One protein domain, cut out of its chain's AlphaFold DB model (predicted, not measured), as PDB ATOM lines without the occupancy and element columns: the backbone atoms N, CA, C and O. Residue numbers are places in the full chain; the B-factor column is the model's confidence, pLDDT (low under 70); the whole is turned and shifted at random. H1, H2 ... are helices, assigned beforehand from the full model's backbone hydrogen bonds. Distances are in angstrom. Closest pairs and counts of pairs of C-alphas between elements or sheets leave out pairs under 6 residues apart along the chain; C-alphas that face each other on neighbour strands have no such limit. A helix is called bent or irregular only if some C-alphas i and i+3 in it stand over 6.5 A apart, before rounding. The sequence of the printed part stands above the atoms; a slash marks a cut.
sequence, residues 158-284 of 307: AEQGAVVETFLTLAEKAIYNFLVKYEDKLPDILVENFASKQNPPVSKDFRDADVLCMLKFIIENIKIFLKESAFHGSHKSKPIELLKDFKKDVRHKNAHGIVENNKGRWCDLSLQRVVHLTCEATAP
ATOM      1  N   ALA A 158     199.334 242.545 145.487       82.25
ATOM      2  CA  ALA A 158     200.442 242.838 144.580       82.25
ATOM      3  C   ALA A 158     201.807 242.635 145.257       82.25
ATOM      4  O   ALA A 158     202.698 242.007 144.685       82.25
ATOM      5  N   GLU A 159     201.969 243.102 146.498       84.12
ATOM      6  CA  GLU A 159     203.205 242.911 147.266       84.12
ATOM      7  C   GLU A 159     203.453 241.435 147.590       84.12
ATOM      8  O   GLU A 159     204.583 240.962 147.483       84.12
ATOM      9  N   GLN A 160     202.405 240.680 147.933       86.00
ATOM     10  CA  GLN A 160     202.500 239.231 148.123       86.00
ATOM     11  C   GLN A 160     203.009 238.539 146.855       86.00
ATOM     12  O   GLN A 160     203.931 237.725 146.930       86.00
ATOM     13  N   GLY A 161     202.418 238.874 145.702       82.88
ATOM     14  CA  GLY A 161     202.827 238.356 144.399       82.88
ATOM     15  C   GLY A 161     204.294 238.653 144.103       82.88
ATOM     16  O   GLY A 161     205.050 237.729 143.815       82.88
ATOM     17  N   ALA A 162     204.719 239.905 144.284       81.06
ATOM     18  CA  ALA A 162     206.096 240.331 144.038       81.06
ATOM     19  C   ALA A 162     207.117 239.602 144.930       81.06
ATOM     20  O   ALA A 162     208.189 239.205 144.461       81.06
ATOM     21  N   VAL A 163     206.786 239.378 146.208       83.00
ATOM     22  CA  VAL A 163     207.623 238.580 147.117       83.00
ATOM     23  C   VAL A 163     207.740 237.149 146.602       83.00
ATOM     24  O   VAL A 163     208.850 236.648 146.425       83.00
ATOM     25  N   VAL A 164     206.615 236.479 146.341       86.38
ATOM     26  CA  VAL A 164     206.630 235.073 145.917       86.38
ATOM     27  C   VAL A 164     207.331 234.888 144.577       86.38
ATOM     28  O   VAL A 164     208.124 233.958 144.445       86.38
ATOM     29  N   GLU A 165     207.100 235.774 143.611       86.75
ATOM     30  CA  GLU A 165     207.769 235.753 142.309       86.75
ATOM     31  C   GLU A 165     209.288 235.878 142.467       86.75
ATOM     32  O   GLU A 165     210.028 235.047 141.944       86.75
ATOM     33  N   THR A 166     209.753 236.823 143.292       85.69
ATOM     34  CA  THR A 166     211.184 237.009 143.579       85.69
ATOM     35  C   THR A 166     211.830 235.718 144.087       85.69
ATOM     36  O   THR A 166     212.883 235.299 143.594       85.69
ATOM     37  N   PHE A 167     211.207 235.055 145.064       86.00
ATOM     38  CA  PHE A 167     211.741 233.813 145.625       86.00
ATOM     39  C   PHE A 167     211.602 232.622 144.669       86.00
ATOM     40  O   PHE A 167     212.504 231.787 144.611       86.00
ATOM     41  N   LEU A 168     210.542 232.554 143.861       86.44
ATOM     42  CA  LEU A 168     210.398 231.526 142.829       86.44
ATOM     43  C   LEU A 168     211.471 231.641 141.745       86.44
ATOM     44  O   LEU A 168     212.072 230.624 141.410       86.44
ATOM     45  N   THR A 169     211.780 232.846 141.261       86.19
ATOM     46  CA  THR A 169     212.872 233.063 140.298       86.19
ATOM     47  C   THR A 169     214.229 232.675 140.888       86.19
ATOM     48  O   THR A 169     215.076 232.085 140.209       86.19
ATOM     49  N   LEU A 170     214.459 232.969 142.173       85.69
ATOM     50  CA  LEU A 170     215.672 232.533 142.871       85.69
ATOM     51  C   LEU A 170     215.750 231.005 142.970       85.69
ATOM     52  O   LEU A 170     216.811 230.432 142.706       85.69
ATOM     53  N   ALA A 171     214.642 230.353 143.324       85.88
ATOM     54  CA  ALA A 171     214.556 228.902 143.402       85.88
ATOM     55  C   ALA A 171     214.793 228.252 142.034       85.88
ATOM     56  O   ALA A 171     215.605 227.340 141.935       85.88
ATOM     57  N   GLU A 172     214.152 228.757 140.982       87.19
ATOM     58  CA  GLU A 172     214.305 228.288 139.603       87.19
ATOM     59  C   GLU A 172     215.767 228.282 139.174       87.19
ATOM     60  O   GLU A 172     216.317 227.240 138.823       87.19
ATOM     61  N   LYS A 173     216.438 229.428 139.322       85.50
ATOM     62  CA  LYS A 173     217.855 229.555 138.991       85.50
ATOM     63  C   LYS A 173     218.729 228.614 139.819       85.50
ATOM     64  O   LYS A 173     219.709 228.071 139.312       85.50
ATOM     65  N   ALA A 174     218.431 228.449 141.105       85.75
ATOM     66  CA  ALA A 174     219.206 227.576 141.978       85.75
ATOM     67  C   ALA A 174     219.027 226.093 141.631       85.75
ATOM     68  O   ALA A 174     220.017 225.364 141.628       85.75
ATOM     69  N   ILE A 175     217.800 225.675 141.320       87.50
ATOM     70  CA  ILE A 175     217.449 224.309 140.921       87.50
ATOM     71  C   ILE A 175     218.069 223.979 139.560       87.50
ATOM     72  O   ILE A 175     218.696 222.931 139.423       87.50
ATOM     73  N   TYR A 176     217.995 224.895 138.594       85.81
ATOM     74  CA  TYR A 176     218.678 224.748 137.310       85.81
ATOM     75  C   TYR A 176     220.193 224.581 137.495       85.81
ATOM     76  O   TYR A 176     220.782 223.602 137.045       85.81
ATOM     77  N   ASN A 177     220.834 225.486 138.247       85.44
ATOM     78  CA  ASN A 177     222.275 225.395 138.510       85.44
ATOM     79  C   ASN A 177     222.655 224.113 139.261       85.44
ATOM     80  O   ASN A 177     223.760 223.605 139.087       85.44
ATOM     81  N   PHE A 178     221.766 223.606 140.119       86.12
ATOM     82  CA  PHE A 178     221.955 222.326 140.784       86.12
ATOM     83  C   PHE A 178     221.983 221.183 139.765       86.12
ATOM     84  O   PHE A 178     222.900 220.373 139.817       86.12
ATOM     85  N   LEU A 179     221.048 221.145 138.812       86.38
ATOM     86  CA  LEU A 179     221.029 220.129 137.758       86.38
ATOM     87  C   LEU A 179     222.267 220.203 136.862       86.38
ATOM     88  O   LEU A 179     222.937 219.190 136.698       86.38
ATOM     89  N   VAL A 180     222.642 221.400 136.398       85.50
ATOM     90  CA  VAL A 180     223.865 221.615 135.598       85.50
ATOM     91  C   VAL A 180     225.120 221.155 136.346       85.50
ATOM     92  O   VAL A 180     226.017 220.551 135.773       85.50
ATOM     93  N   LYS A 181     225.197 221.403 137.659       85.56
ATOM     94  CA  LYS A 181     226.348 220.989 138.475       85.56
ATOM     95  C   LYS A 181     226.535 219.466 138.523       85.56
ATOM     96  O   LYS A 181     227.662 219.025 138.730       85.56
ATOM     97  N   TYR A 182     225.456 218.697 138.407       84.38
ATOM     98  CA  TYR A 182     225.468 217.234 138.478       84.38
ATOM     99  C   TYR A 182     225.179 216.577 137.122       84.38
ATOM    100  O   TYR A 182     224.900 215.383 137.084       84.38
ATOM    101  N   GLU A 183     225.242 217.336 136.025       85.94
ATOM    102  CA  GLU A 183     224.950 216.866 134.669       85.94
ATOM    103  C   GLU A 183     225.799 215.643 134.297       85.94
ATOM    104  O   GLU A 183     225.267 214.642 133.830       85.94
ATOM    105  N   ASP A 184     227.089 215.658 134.640       85.31
ATOM    106  CA  ASP A 184     228.033 214.560 134.390       85.31
ATOM    107  C   ASP A 184     227.731 213.277 135.189       85.31
ATOM    108  O   ASP A 184     228.318 212.224 134.935       85.31
ATOM    109  N   LYS A 185     226.842 213.356 136.186       88.62
ATOM    110  CA  LYS A 185     226.400 212.221 137.009       88.62
ATOM    111  C   LYS A 185     225.062 211.652 136.557       88.62
ATOM    112  O   LYS A 185     224.653 210.609 137.072       88.62
ATOM    113  N   LEU A 186     224.364 212.329 135.647       87.00
ATOM    114  CA  LEU A 186     223.066 211.905 135.141       87.00
ATOM    115  C   LEU A 186     223.260 210.998 133.918       87.00
ATOM    116  O   LEU A 186     223.865 211.420 132.940       87.00
ATOM    117  N   PRO A 187     222.738 209.760 133.933       90.12
ATOM    118  CA  PRO A 187     222.691 208.936 132.732       90.12
ATOM    119  C   PRO A 187     221.891 209.614 131.612       90.12
ATOM    120  O   PRO A 187     220.750 210.024 131.846       90.12
ATOM    121  N   ASP A 188     222.435 209.631 130.391       86.06
ATOM    122  CA  ASP A 188     221.799 210.243 129.210       86.06
ATOM    123  C   ASP A 188     220.360 209.760 129.010       86.06
ATOM    124  O   ASP A 188     219.446 210.556 128.797       86.06
ATOM    125  N   ILE A 189     220.122 208.457 129.202       87.62
ATOM    126  CA  ILE A 189     218.792 207.849 129.078       87.62
ATOM    127  C   ILE A 189     217.754 208.479 130.021       87.62
ATOM    128  O   ILE A 189     216.572 208.546 129.689       87.62
ATOM    129  N   LEU A 190     218.157 208.962 131.203       89.25
ATOM    130  CA  LEU A 190     217.240 209.634 132.129       89.25
ATOM    131  C   LEU A 190     216.890 211.037 131.643       89.25
ATOM    132  O   LEU A 190     215.733 211.444 131.748       89.25
ATOM    133  N   VAL A 191     217.869 211.757 131.099       86.31
ATOM    134  CA  VAL A 191     217.691 213.113 130.569       86.31
ATOM    135  C   VAL A 191     216.834 213.085 129.300       86.31
ATOM    136  O   VAL A 191     215.923 213.897 129.143       86.31
ATOM    137  N   GLU A 192     217.036 212.095 128.429       85.31
ATOM    138  CA  GLU A 192     216.209 211.887 127.235       85.31
ATOM    139  C   GLU A 192     214.766 211.513 127.580       85.31
ATOM    140  O   GLU A 192     213.818 212.079 127.027       85.31
ATOM    141  N   ASN A 193     214.581 210.613 128.549       86.56
ATOM    142  CA  ASN A 193     213.259 210.275 129.072       86.56
ATOM    143  C   ASN A 193     212.575 211.475 129.739       86.56
ATOM    144  O   ASN A 193     211.353 211.594 129.683       86.56
ATOM    145  N   PHE A 194     213.330 212.361 130.388       87.62
ATOM    146  CA  PHE A 194     212.788 213.593 130.948       87.62
ATOM    147  C   PHE A 194     212.305 214.543 129.850       87.62
ATOM    148  O   PHE A 194     211.151 214.972 129.905       87.62
ATOM    149  N   ALA A 195     213.152 214.827 128.856       84.31
ATOM    150  CA  ALA A 195     212.865 215.764 127.770       84.31
ATOM    151  C   ALA A 195     211.664 215.320 126.917       84.31
ATOM    152  O   ALA A 195     210.788 216.127 126.614       84.31
ATOM    153  N   SER A 196     211.584 214.023 126.596       84.38
ATOM    154  CA  SER A 196     210.494 213.426 125.803       84.38
ATOM    155  C   SER A 196     209.140 213.388 126.518       84.38
ATOM    156  O   SER A 196     208.103 213.379 125.860       84.38
ATOM    157  N   LYS A 197     209.125 213.375 127.857       84.62
ATOM    158  CA  LYS A 197     207.889 213.385 128.658       84.62
ATOM    159  C   LYS A 197     207.309 214.785 128.871       84.62
ATOM    160  O   LYS A 197     206.205 214.887 129.408       84.62
ATOM    161  N   GLN A 198     208.034 215.848 128.516       79.44
ATOM    162  CA  GLN A 198     207.526 217.210 128.667       79.44
ATOM    163  C   GLN A 198     206.615 217.600 127.505       79.44
ATOM    164  O   GLN A 198     206.868 217.249 126.356       79.44
ATOM    165  N   ASN A 199     205.566 218.359 127.823       75.81
ATOM    166  CA  ASN A 199     204.638 218.932 126.855       75.81
ATOM    167  C   ASN A 199     204.489 220.438 127.140       75.81
ATOM    168  O   ASN A 199     203.811 220.786 128.111       75.81
ATOM    169  N   PRO A 200     205.092 221.328 126.327       76.75
ATOM    170  CA  PRO A 200     205.890 221.042 125.127       76.75
ATOM    171  C   PRO A 200     207.255 220.389 125.444       76.75
ATOM    172  O   PRO A 200     207.712 220.473 126.586       76.75
ATOM    173  N   PRO A 201     207.910 219.748 124.455       74.19
ATOM    174  CA  PRO A 201     209.252 219.199 124.626       74.19
ATOM    175  C   PRO A 201     210.236 220.271 125.095       74.19
ATOM    176  O   PRO A 201     210.244 221.385 124.571       74.19
ATOM    177  N   VAL A 202     211.080 219.922 126.064       76.38
ATOM    178  CA  VAL A 202     212.106 220.821 126.613       76.38
ATOM    179  C   VAL A 202     213.498 220.376 126.184       76.38
ATOM    180  O   VAL A 202     213.725 219.203 125.876       76.38
ATOM    181  N   SER A 203     214.449 221.306 126.200       76.00
ATOM    182  CA  SER A 203     215.860 221.001 125.965       76.00
ATOM    183  C   SER A 203     216.414 219.986 126.980       76.00
ATOM    184  O   SER A 203     216.048 219.991 128.160       76.00
ATOM    185  N   LYS A 204     217.353 219.139 126.529       76.25
ATOM    186  CA  LYS A 204     218.051 218.140 127.366       76.25
ATOM    187  C   LYS A 204     218.885 218.779 128.487       76.25
ATOM    188  O   LYS A 204     219.172 218.132 129.480       76.25
ATOM    189  N   ASP A 205     219.232 220.055 128.360       76.12
ATOM    190  CA  ASP A 205     219.999 220.803 129.365       76.12
ATOM    191  C   ASP A 205     219.130 221.519 130.415       76.12
ATOM    192  O   ASP A 205     219.640 222.332 131.182       76.12
ATOM    193  N   PHE A 206     217.824 221.233 130.469       81.88
ATOM    194  CA  PHE A 206     216.868 221.807 131.425       81.88
ATOM    195  C   PHE A 206     216.649 223.328 131.319       81.88
ATOM    196  O   PHE A 206     215.899 223.866 132.132       81.88
ATOM    197  N   ARG A 207     217.243 224.041 130.345       78.75
ATOM    198  CA  ARG A 207     217.129 225.515 130.239       78.75
ATOM    199  C   ARG A 207     215.694 226.010 130.113       78.75
ATOM    200  O   ARG A 207     215.363 227.050 130.673       78.75
ATOM    201  N   ASP A 208     214.869 225.243 129.414       81.12
ATOM    202  CA  ASP A 208     213.469 225.580 129.143       81.12
ATOM    203  C   ASP A 208     212.500 224.810 130.058       81.12
ATOM    204  O   ASP A 208     211.286 224.834 129.856       81.12
ATOM    205  N   ALA A 209     213.022 224.079 131.050       83.31
ATOM    206  CA  ALA A 209     212.209 223.294 131.965       83.31
ATOM    207  C   ALA A 209     211.653 224.162 133.096       83.31
ATOM    208  O   ALA A 209     212.382 224.895 133.761       83.31
ATOM    209  N   ASP A 210     210.360 224.011 133.387       85.00
ATOM    210  CA  ASP A 210     209.759 224.706 134.519       85.00
ATOM    211  C   ASP A 210     210.222 224.132 135.879       85.00
ATOM    212  O   ASP A 210     210.663 222.981 136.005       85.00
ATOM    213  N   VAL A 211     210.071 224.936 136.938       86.31
ATOM    214  CA  VAL A 211     210.452 224.573 138.317       86.31
ATOM    215  C   VAL A 211     209.795 223.279 138.795       86.31
ATOM    216  O   VAL A 211     210.437 222.476 139.470       86.31
ATOM    217  N   LEU A 212     208.518 223.056 138.483       88.88
ATOM    218  CA  LEU A 212     207.806 221.842 138.880       88.88
ATOM    219  C   LEU A 212     208.396 220.609 138.185       88.88
ATOM    220  O   LEU A 212     208.548 219.573 138.837       88.88
ATOM    221  N   CYS A 213     208.741 220.711 136.905       88.75
ATOM    222  CA  CYS A 213     209.359 219.632 136.141       88.75
ATOM    223  C   CYS A 213     210.767 219.313 136.646       88.75
ATOM    224  O   CYS A 213     211.055 218.147 136.921       88.75
ATOM    225  N   MET A 214     211.596 220.331 136.891       89.50
ATOM    226  CA  MET A 214     212.915 220.139 137.502       89.50
ATOM    227  C   MET A 214     212.815 219.506 138.901       89.50
ATOM    228  O   MET A 214     213.546 218.568 139.216       89.50
ATOM    229  N   LEU A 215     211.869 219.950 139.740       91.06
ATOM    230  CA  LEU A 215     211.643 219.363 141.068       91.06
ATOM    231  C   LEU A 215     211.211 217.897 140.990       91.06
ATOM    232  O   LEU A 215     211.717 217.074 141.751       91.06
ATOM    233  N   LYS A 216     210.280 217.558 140.087       91.25
ATOM    234  CA  LYS A 216     209.850 216.167 139.872       91.25
ATOM    235  C   LYS A 216     211.033 215.296 139.463       91.25
ATOM    236  O   LYS A 216     211.250 214.266 140.093       91.25
ATOM    237  N   PHE A 217     211.833 215.755 138.501       91.44
ATOM    238  CA  PHE A 217     213.022 215.038 138.049       91.44
ATOM    239  C   PHE A 217     214.008 214.770 139.196       91.44
ATOM    240  O   PHE A 217     214.463 213.639 139.361       91.44
ATOM    241  N   ILE A 218     214.294 215.774 140.036       91.44
ATOM    242  CA  ILE A 218     215.194 215.607 141.189       91.44
ATOM    243  C   ILE A 218     214.619 214.618 142.207       91.44
ATOM    244  O   ILE A 218     215.350 213.774 142.722       91.44
ATOM    245  N   ILE A 219     213.319 214.704 142.506       91.12
ATOM    246  CA  ILE A 219     212.657 213.811 143.467       91.12
ATOM    247  C   ILE A 219     212.672 212.358 142.970       91.12
ATOM    248  O   ILE A 219     212.966 211.454 143.750       91.12
ATOM    249  N   GLU A 220     212.374 212.128 141.691       93.12
ATOM    250  CA  GLU A 220     212.372 210.791 141.080       93.12
ATOM    251  C   GLU A 220     213.778 210.178 141.060       93.12
ATOM    252  O   GLU A 220     213.946 208.989 141.332       93.12
ATOM    253  N   ASN A 221     214.798 211.006 140.835       91.62
ATOM    254  CA  ASN A 221     216.190 210.576 140.704       91.62
ATOM    255  C   ASN A 221     217.037 210.866 141.953       91.62
ATOM    256  O   ASN A 221     218.268 210.897 141.897       91.62
ATOM    257  N   ILE A 222     216.392 211.029 143.114       90.38
ATOM    258  CA  ILE A 222     217.028 211.497 144.355       90.38
ATOM    259  C   ILE A 222     218.234 210.650 144.786       90.38
ATOM    260  O   ILE A 222     219.184 211.168 145.369       90.38
ATOM    261  N   LYS A 223     218.225 209.349 144.466       92.19
ATOM    262  CA  LYS A 223     219.302 208.407 144.805       92.19
ATOM    263  C   LYS A 223     220.653 208.812 144.203       92.19
ATOM    264  O   LYS A 223     221.667 208.642 144.873       92.19
ATOM    265  N   ILE A 224     220.665 209.378 142.992       89.25
ATOM    266  CA  ILE A 224     221.888 209.860 142.327       89.25
ATOM    267  C   ILE A 224     222.496 210.996 143.154       89.25
ATOM    268  O   ILE A 224     223.653 210.948 143.560       89.25
ATOM    269  N   PHE A 225     221.670 211.978 143.504       87.75
ATOM    270  CA  PHE A 225     222.097 213.156 144.254       87.75
ATOM    271  C   PHE A 225     222.485 212.836 145.707       87.75
ATOM    272  O   PHE A 225     223.375 213.475 146.268       87.75
ATOM    273  N   LEU A 226     221.852 211.837 146.327       86.75
ATOM    274  CA  LEU A 226     222.239 211.349 147.654       86.75
ATOM    275  C   LEU A 226     223.617 210.678 147.639       86.75
ATOM    276  O   LEU A 226     224.415 210.935 148.541       86.75
ATOM    277  N   LYS A 227     223.915 209.871 146.611       89.25
ATOM    278  CA  LYS A 227     225.229 209.232 146.434       89.25
ATOM    279  C   LYS A 227     226.348 210.272 146.342       89.25
ATOM    280  O   LYS A 227     227.378 210.127 146.992       89.25
ATOM    281  N   GLU A 228     226.098 211.361 145.626       84.88
ATOM    282  CA  GLU A 228     227.043 212.471 145.452       84.88
ATOM    283  C   GLU A 228     227.060 213.461 146.631       84.88
ATOM    284  O   GLU A 228     227.673 214.527 146.547       84.88
ATOM    285  N   SER A 229     226.366 213.150 147.738       83.19
ATOM    286  CA  SER A 229     226.230 214.040 148.902       83.19
ATOM    287  C   SER A 229     225.804 215.466 148.519       83.19
ATOM    288  O   SER A 229     226.291 216.452 149.071       83.19
ATOM    289  N   ALA A 230     224.893 215.590 147.550       83.12
ATOM    290  CA  ALA A 230     224.541 216.873 146.948       83.12
ATOM    291  C   ALA A 230     223.796 217.823 147.903       83.12
ATOM    292  O   ALA A 230     223.869 219.049 147.762       83.12
ATOM    293  N   PHE A 231     223.115 217.268 148.906       82.00
ATOM    294  CA  PHE A 231     222.349 218.011 149.903       82.00
ATOM    295  C   PHE A 231     223.161 218.249 151.180       82.00
ATOM    296  O   PHE A 231     223.883 217.376 151.662       82.00
ATOM    297  N   HIS A 232     223.015 219.444 151.744       71.75
ATOM    298  CA  HIS A 232     223.766 219.919 152.905       71.75
ATOM    299  C   HIS A 232     222.807 220.526 153.944       71.75
ATOM    300  O   HIS A 232     221.631 220.735 153.657       71.75
ATOM    301  N   GLY A 233     223.305 220.820 155.150       68.25
ATOM    302  CA  GLY A 233     222.514 221.456 156.212       68.25
ATOM    303  C   GLY A 233     221.555 220.507 156.942       68.25
ATOM    304  O   GLY A 233     221.728 219.287 156.916       68.25
ATOM    305  N   SER A 234     220.548 221.082 157.605       63.03
ATOM    306  CA  SER A 234     219.515 220.372 158.383       63.03
ATOM    307  C   SER A 234     218.700 219.387 157.538       63.03
ATOM    308  O   SER A 234     218.262 218.361 158.051       63.03
ATOM    309  N   HIS A 235     218.550 219.650 156.237       65.06
ATOM    310  CA  HIS A 235     217.782 218.809 155.314       65.06
ATOM    311  C   HIS A 235     218.627 217.793 154.535       65.06
ATOM    312  O   HIS A 235     218.086 217.074 153.695       65.06
ATOM    313  N   LYS A 236     219.925 217.640 154.856       65.50
ATOM    314  CA  LYS A 236     220.760 216.537 154.333       65.50
ATOM    315  C   LYS A 236     220.133 215.163 154.610       65.50
ATOM    316  O   LYS A 236     220.259 214.257 153.794       65.50
ATOM    317  N   SER A 237     219.458 215.014 155.749       69.25
ATOM    318  CA  SER A 237     218.819 213.764 156.171       69.25
ATOM    319  C   SER A 237     217.460 213.510 155.512       69.25
ATOM    320  O   SER A 237     217.018 212.363 155.489       69.25
ATOM    321  N   LYS A 238     216.789 214.543 154.973       83.25
ATOM    322  CA  LYS A 238     215.427 214.442 154.414       83.25
ATOM    323  C   LYS A 238     215.181 215.361 153.199       83.25
ATOM    324  O   LYS A 238     214.241 216.160 153.208       83.25
ATOM    325  N   PRO A 239     215.967 215.252 152.113       84.44
ATOM    326  CA  PRO A 239     215.825 216.149 150.964       84.44
ATOM    327  C   PRO A 239     214.500 215.964 150.212       84.44
ATOM    328  O   PRO A 239     213.957 216.922 149.674       84.44
ATOM    329  N   ILE A 240     213.926 214.755 150.214       87.44
ATOM    330  CA  ILE A 240     212.625 214.491 149.578       87.44
ATOM    331  C   ILE A 240     211.509 215.294 150.255       87.44
ATOM    332  O   ILE A 240     210.640 215.822 149.566       87.44
ATOM    333  N   GLU A 241     211.521 215.373 151.587       89.06
ATOM    334  CA  GLU A 241     210.518 216.112 152.359       89.06
ATOM    335  C   GLU A 241     210.603 217.606 152.035       89.06
ATOM    336  O   GLU A 241     209.603 218.195 151.642       89.06
ATOM    337  N   LEU A 242     211.817 218.171 152.037       87.56
ATOM    338  CA  LEU A 242     212.063 219.563 151.649       87.56
ATOM    339  C   LEU A 242     211.520 219.888 150.247       87.56
ATOM    340  O   LEU A 242     210.813 220.879 150.064       87.56
ATOM    341  N   LEU A 243     211.834 219.058 149.246       90.06
ATOM    342  CA  LEU A 243     211.407 219.303 147.866       90.06
ATOM    343  C   LEU A 243     209.890 219.120 147.689       90.06
ATOM    344  O   LEU A 243     209.269 219.847 146.911       90.06
ATOM    345  N   LYS A 244     209.272 218.179 148.420       90.44
ATOM    346  CA  LYS A 244     207.811 217.994 148.437       90.44
ATOM    347  C   LYS A 244     207.101 219.178 149.091       90.44
ATOM    348  O   LYS A 244     206.108 219.646 148.532       90.44
ATOM    349  N   ASP A 245     207.624 219.677 150.204       90.31
ATOM    350  CA  ASP A 245     207.107 220.860 150.893       90.31
ATOM    351  C   ASP A 245     207.215 222.097 150.005       90.31
ATOM    352  O   ASP A 245     206.225 222.792 149.799       90.31
ATOM    353  N   PHE A 246     208.374 222.330 149.381       89.94
ATOM    354  CA  PHE A 246     208.543 223.435 148.436       89.94
ATOM    355  C   PHE A 246     207.551 223.337 147.266       89.94
ATOM    356  O   PHE A 246     206.863 224.303 146.925       89.94
ATOM    357  N   LYS A 247     207.414 222.148 146.667       90.94
ATOM    358  CA  LYS A 247     206.453 221.904 145.585       90.94
ATOM    359  C   LYS A 247     205.016 222.220 146.016       90.94
ATOM    360  O   LYS A 247     204.306 222.903 145.279       90.94
ATOM    361  N   LYS A 248     204.585 221.722 147.177       90.50
ATOM    362  CA  LYS A 248     203.208 221.863 147.671       90.50
ATOM    363  C   LYS A 248     202.910 223.289 148.132       90.50
ATOM    364  O   LYS A 248     201.935 223.890 147.688       90.50
ATOM    365  N   ASP A 249     203.754 223.826 149.001       87.81
ATOM    366  CA  ASP A 249     203.449 225.035 149.763       87.81
ATOM    367  C   ASP A 249     203.892 226.315 149.050       87.81
ATOM    368  O   ASP A 249     203.384 227.391 149.364       87.81
ATOM    369  N   VAL A 250     204.782 226.203 148.057       87.88
ATOM    370  CA  VAL A 250     205.225 227.329 147.225       87.88
ATOM    371  C   VAL A 250     204.686 227.192 145.806       87.88
ATOM    372  O   VAL A 250     203.826 227.968 145.395       87.88
ATOM    373  N   ARG A 251     205.141 226.196 145.033       88.00
ATOM    374  CA  ARG A 251     204.841 226.153 143.589       88.00
ATOM    375  C   ARG A 251     203.365 225.886 143.287       88.00
ATOM    376  O   ARG A 251     202.775 226.622 142.499       88.00
ATOM    377  N   HIS A 252     202.762 224.864 143.891       88.75
ATOM    378  CA  HIS A 252     201.348 224.545 143.662       88.75
ATOM    379  C   HIS A 252     200.437 225.659 144.170       88.75
ATOM    380  O   HIS A 252     199.524 226.069 143.456       88.75
ATOM    381  N   LYS A 253     200.714 226.193 145.366       88.00
ATOM    382  CA  LYS A 253     199.974 227.342 145.888       88.00
ATOM    383  C   LYS A 253     200.108 228.549 144.958       88.00
ATOM    384  O   LYS A 253     199.105 229.185 144.677       88.00
ATOM    385  N   ASN A 254     201.281 228.818 144.387       86.94
ATOM    386  CA  ASN A 254     201.439 229.898 143.412       86.94
ATOM    387  C   ASN A 254     200.656 229.683 142.109       86.94
ATOM    388  O   ASN A 254     200.157 230.645 141.538       86.94
ATOM    389  N   ALA A 255     200.537 228.444 141.634       83.31
ATOM    390  CA  ALA A 255     199.813 228.149 140.399       83.31
ATOM    391  C   ALA A 255     198.286 228.115 140.590       83.31
ATOM    392  O   ALA A 255     197.547 228.552 139.714       83.31
ATOM    393  N   HIS A 256     197.810 227.604 141.730       81.00
ATOM    394  CA  HIS A 256     196.400 227.226 141.913       81.00
ATOM    395  C   HIS A 256     195.759 227.771 143.194       81.00
ATOM    396  O   HIS A 256     194.628 227.421 143.517       81.00
ATOM    397  N   GLY A 257     196.469 228.591 143.970       77.88
ATOM    398  CA  GLY A 257     195.945 229.130 145.220       77.88
ATOM    399  C   GLY A 257     194.746 230.049 144.993       77.88
ATOM    400  O   GLY A 257     194.740 230.882 144.082       77.88
ATOM    401  N   ILE A 258     193.748 229.934 145.861       79.31
ATOM    402  CA  ILE A 258     192.569 230.800 145.848       79.31
ATOM    403  C   ILE A 258     192.919 232.112 146.561       79.31
ATOM    404  O   ILE A 258     193.642 232.112 147.559       79.31
ATOM    405  N   VAL A 259     192.444 233.233 146.020       79.19
ATOM    406  CA  VAL A 259     192.542 234.544 146.671       79.19
ATOM    407  C   VAL A 259     191.476 234.614 147.760       79.19
ATOM    408  O   VAL A 259     190.294 234.431 147.481       79.19
ATOM    409  N   GLU A 260     191.874 234.871 149.005       76.25
ATOM    410  CA  GLU A 260     190.920 235.000 150.109       76.25
ATOM    411  C   GLU A 260     190.400 236.441 150.190       76.25
ATOM    412  O   GLU A 260     191.145 237.334 150.581       76.25
ATOM    413  N   ASN A 261     189.121 236.669 149.864       71.25
ATOM    414  CA  ASN A 261     188.347 237.887 150.170       71.25
ATOM    415  C   ASN A 261     189.141 239.212 150.087       71.25
ATOM    416  O   ASN A 261     189.210 239.952 151.071       71.25
ATOM    417  N   ASN A 262     189.760 239.501 148.936       68.88
ATOM    418  CA  ASN A 262     190.558 240.713 148.658       68.88
ATOM    419  C   ASN A 262     191.807 240.917 149.543       68.88
ATOM    420  O   ASN A 262     192.423 241.979 149.517       68.88
ATOM    421  N   LYS A 263     192.200 239.913 150.332       78.06
ATOM    422  CA  LYS A 263     193.416 239.923 151.161       78.06
ATOM    423  C   LYS A 263     194.610 239.297 150.453       78.06
ATOM    424  O   LYS A 263     195.709 239.345 150.991       78.06
ATOM    425  N   GLY A 264     194.411 238.713 149.273       82.12
ATOM    426  CA  GLY A 264     195.441 237.998 148.526       82.12
ATOM    427  C   GLY A 264     195.538 236.511 148.884       82.12
ATOM    428  O   GLY A 264     194.768 235.963 149.675       82.12
ATOM    429  N   ARG A 265     196.484 235.830 148.239       85.06
ATOM    430  CA  ARG A 265     196.686 234.371 148.312       85.06
ATOM    431  C   ARG A 265     197.645 233.951 149.434       85.06
ATOM    432  O   ARG A 265     197.690 232.781 149.832       85.06
ATOM    433  N   TRP A 266     198.441 234.887 149.946       87.62
ATOM    434  CA  TRP A 266     199.567 234.606 150.826       87.62
ATOM    435  C   TRP A 266     199.457 235.387 152.132       87.62
ATOM    436  O   TRP A 266     199.808 236.560 152.207       87.62
ATOM    437  N   CYS A 267     199.025 234.710 153.193       87.50
ATOM    438  CA  CYS A 267     199.155 235.255 154.541       87.50
ATOM    439  C   CYS A 267     200.630 235.333 154.968       87.50
ATOM    440  O   CYS A 267     201.486 234.627 154.423       87.50
ATOM    441  N   ASP A 268     200.924 236.128 155.995       83.75
ATOM    442  CA  ASP A 268     202.290 236.384 156.476       83.75
ATOM    443  C   ASP A 268     203.048 235.092 156.808       83.75
ATOM    444  O   ASP A 268     204.231 234.953 156.496       83.75
ATOM    445  N   LEU A 269     202.354 234.112 157.397       85.19
ATOM    446  CA  LEU A 269     202.921 232.800 157.702       85.19
ATOM    447  C   LEU A 269     203.270 232.022 156.425       85.19
ATOM    448  O   LEU A 269     204.316 231.377 156.360       85.19
ATOM    449  N   SER A 270     202.418 232.100 155.399       86.19
ATOM    450  CA  SER A 270     202.696 231.468 154.107       86.19
ATOM    451  C   SER A 270     203.892 232.131 153.426       86.19
ATOM    452  O   SER A 270     204.759 231.423 152.928       86.19
ATOM    453  N   LEU A 271     203.987 233.463 153.456       85.81
ATOM    454  CA  LEU A 271     205.139 234.187 152.910       85.81
ATOM    455  C   LEU A 271     206.437 233.814 153.632       85.81
ATOM    456  O   LEU A 271     207.431 233.511 152.981       85.81
ATOM    457  N   GLN A 272     206.433 233.753 154.966       85.38
ATOM    458  CA  GLN A 272     207.598 233.286 155.724       85.38
ATOM    459  C   GLN A 272     207.999 231.858 155.334       85.38
ATOM    460  O   GLN A 272     209.189 231.574 155.187       85.38
ATOM    461  N   ARG A 273     207.020 230.969 155.115       85.50
ATOM    462  CA  ARG A 273     207.272 229.601 154.648       85.50
ATOM    463  C   ARG A 273     207.896 229.582 153.248       85.50
ATOM    464  O   ARG A 273     208.829 228.814 153.039       85.50
ATOM    465  N   VAL A 274     207.454 230.447 152.329       85.12
ATOM    466  CA  VAL A 274     208.066 230.611 150.993       85.12
ATOM    467  C   VAL A 274     209.537 230.997 151.113       85.12
ATOM    468  O   VAL A 274     210.389 230.336 150.517       85.12
ATOM    469  N   VAL A 275     209.849 232.020 151.916       84.38
ATOM    470  CA  VAL A 275     211.232 232.474 152.135       84.38
ATOM    471  C   VAL A 275     212.080 231.343 152.709       84.38
ATOM    472  O   VAL A 275     213.137 231.024 152.171       84.38
ATOM    473  N   HIS A 276     211.597 230.701 153.775       84.31
ATOM    474  CA  HIS A 276     212.325 229.638 154.456       84.31
ATOM    475  C   HIS A 276     212.622 228.453 153.528       84.31
ATOM    476  O   HIS A 276     213.784 228.086 153.366       84.31
ATOM    477  N   LEU A 277     211.602 227.910 152.855       83.69
ATOM    478  CA  LEU A 277     211.768 226.769 151.950       83.69
ATOM    479  C   LEU A 277     212.666 227.111 150.754       83.69
ATOM    480  O   LEU A 277     213.433 226.262 150.306       83.69
ATOM    481  N   THR A 278     212.616 228.350 150.256       81.81
ATOM    482  CA  THR A 278     213.506 228.801 149.175       81.81
ATOM    483  C   THR A 278     214.957 228.865 149.641       81.81
ATOM    484  O   THR A 278     215.846 228.352 148.964       81.81
ATOM    485  N   CYS A 279     215.223 229.455 150.808       78.81
ATOM    486  CA  CYS A 279     216.572 229.510 151.370       78.81
ATOM    487  C   CYS A 279     217.161 228.106 151.572       78.81
ATOM    488  O   CYS A 279     218.309 227.868 151.206       78.81
ATOM    489  N   GLU A 280     216.367 227.158 152.072       76.25
ATOM    490  CA  GLU A 280     216.807 225.771 152.259       76.25
ATOM    491  C   GLU A 280     217.048 225.050 150.923       76.25
ATOM    492  O   GLU A 280     218.088 224.421 150.730       76.25
ATOM    493  N   ALA A 281     216.140 225.191 149.951       69.88
ATOM    494  CA  ALA A 281     216.299 224.590 148.625       69.88
ATOM    495  C   ALA A 281     217.495 225.169 147.843       69.88
ATOM    496  O   ALA A 281     218.088 224.487 147.008       69.88
ATOM    497  N   THR A 282     217.877 226.420 148.123       68.25
ATOM    498  CA  THR A 282     218.993 227.115 147.460       68.25
ATOM    499  C   THR A 282     220.334 227.006 148.200       68.25
ATOM    500  O   THR A 282     221.380 227.296 147.606       68.25
ATOM    501  N   ALA A 283     220.342 226.503 149.440       57.81
ATOM    502  CA  ALA A 283     221.531 226.284 150.270       57.81
ATOM    503  C   ALA A 283     222.680 225.463 149.628       57.81
ATOM    504  O   ALA A 283     223.839 225.716 149.978       57.81
ATOM    505  N   PRO A 284     222.457 224.541 148.661       51.53
ATOM    506  CA  PRO A 284     223.547 223.867 147.941       51.53
ATOM    507  C   PRO A 284     224.471 224.815 147.147       51.53
ATOM    508  O   PRO A 284     225.584 224.430 146.780       51.53
TER     509      PRO A 284
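This is residues 158 to 284 of the 307 residues of an uncharacterized protein of Rhizophagus irregularis (strain DAOM 181602 / DAOM 197198 / MUCL 43194) (UniProt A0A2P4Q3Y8). Two helices side by side, the long H1 and H7, make one layer of a flat slab, and the helix pair H6 and H3 packs across them as a second layer. H2 and the loop of residues 197 to 210 lie at one edge of the slab, the small H5 at the opposite edge. The printed part has 127 residues with seven named helices, H1 to H7 along the chain, and no named strand; the class is all helix. It is compact, with a radius of gyration of the C-alphas of 15.3 A, and spans 48 by 36 by 18 A.

Start from H1, residues 158 to 181, a hub that touches three helices. H7, residues 268 to 282, touches it at a shallow tilt of 16 degrees, the same way; look at the closest C-alphas, Ala 174 and Thr 282, 5.5 A apart. H6, residues 239 to 256, is also a hub: its residues 250 to 254 touch residues 164 to 168 of H1 at a steep tilt of 41 degrees, opposite ways, with the closest C-alphas, Val 164 and Asn 254, 7.7 A apart. Residues 242 to 250 of H6 touch H7 at a steep tilt of 48 degrees, closest at C-alphas Val 250 and Val 274, 5.7 A. H3, residues 211 to 220, touches H6 at a shallow tilt of 28 degrees, opposite ways, closest at C-alphas Ile 219 and Ile 240, 6.1 A. H3 touches residues 171 to 176 of H1 at a steep tilt of 45 degrees, closest at C-alphas Glu 172 and Val 211, 5.5 A. H1, H3 and H6 form a bundle, three helices that touch one another. H2, residues 188 to 196, is close to but not clearly touching H3, at C-alphas Phe 194 and Phe 217, 7.3 A. H4, residues 222 to 227, is likewise close to H3, at C-alphas Ile 218 and Phe 225, 7.9 A. H5, residues 233 to 237, is close but not clearly touching H6, at C-alphas His 235 and Leu 242, 6.8 A; H5 and H1 are apart. In H1, H2, H3, H4 and H7 every O i to N i+4 pair is within hydrogen-bond range; H6 has 12 of 14, and H5 0 of 1, with 1 of 2 O i to N i+3 pairs.

Find C-alpha 158 at (200.442, 242.838, 144.580); from there H1 runs 34.4 A to C-alpha 181 at (226.348, 220.989, 138.475). H6 runs 24.1 A and is neither bent nor irregular, but only just: C-alphas 249 and 252 are 6.5 A apart. H7 runs 21.1 A to C-alpha 282 at (218.993, 227.115, 147.460). H3 is 14.2 A long, H2 12.2 A, H4 8.8 A and H5 8.5 A; H5 is irregular, with C-alphas 234 and 237 7.0 A apart.

Look for the two farthest C-alphas, Asp 184 and Asn 261, 48.7 A apart. The printed part has no cut. The links H2 to H3 and H6 to H7 are long. Mean pLDDT of the printed part is 83.4; residues 233 to 237, 262 and 281 to 284 are under 70.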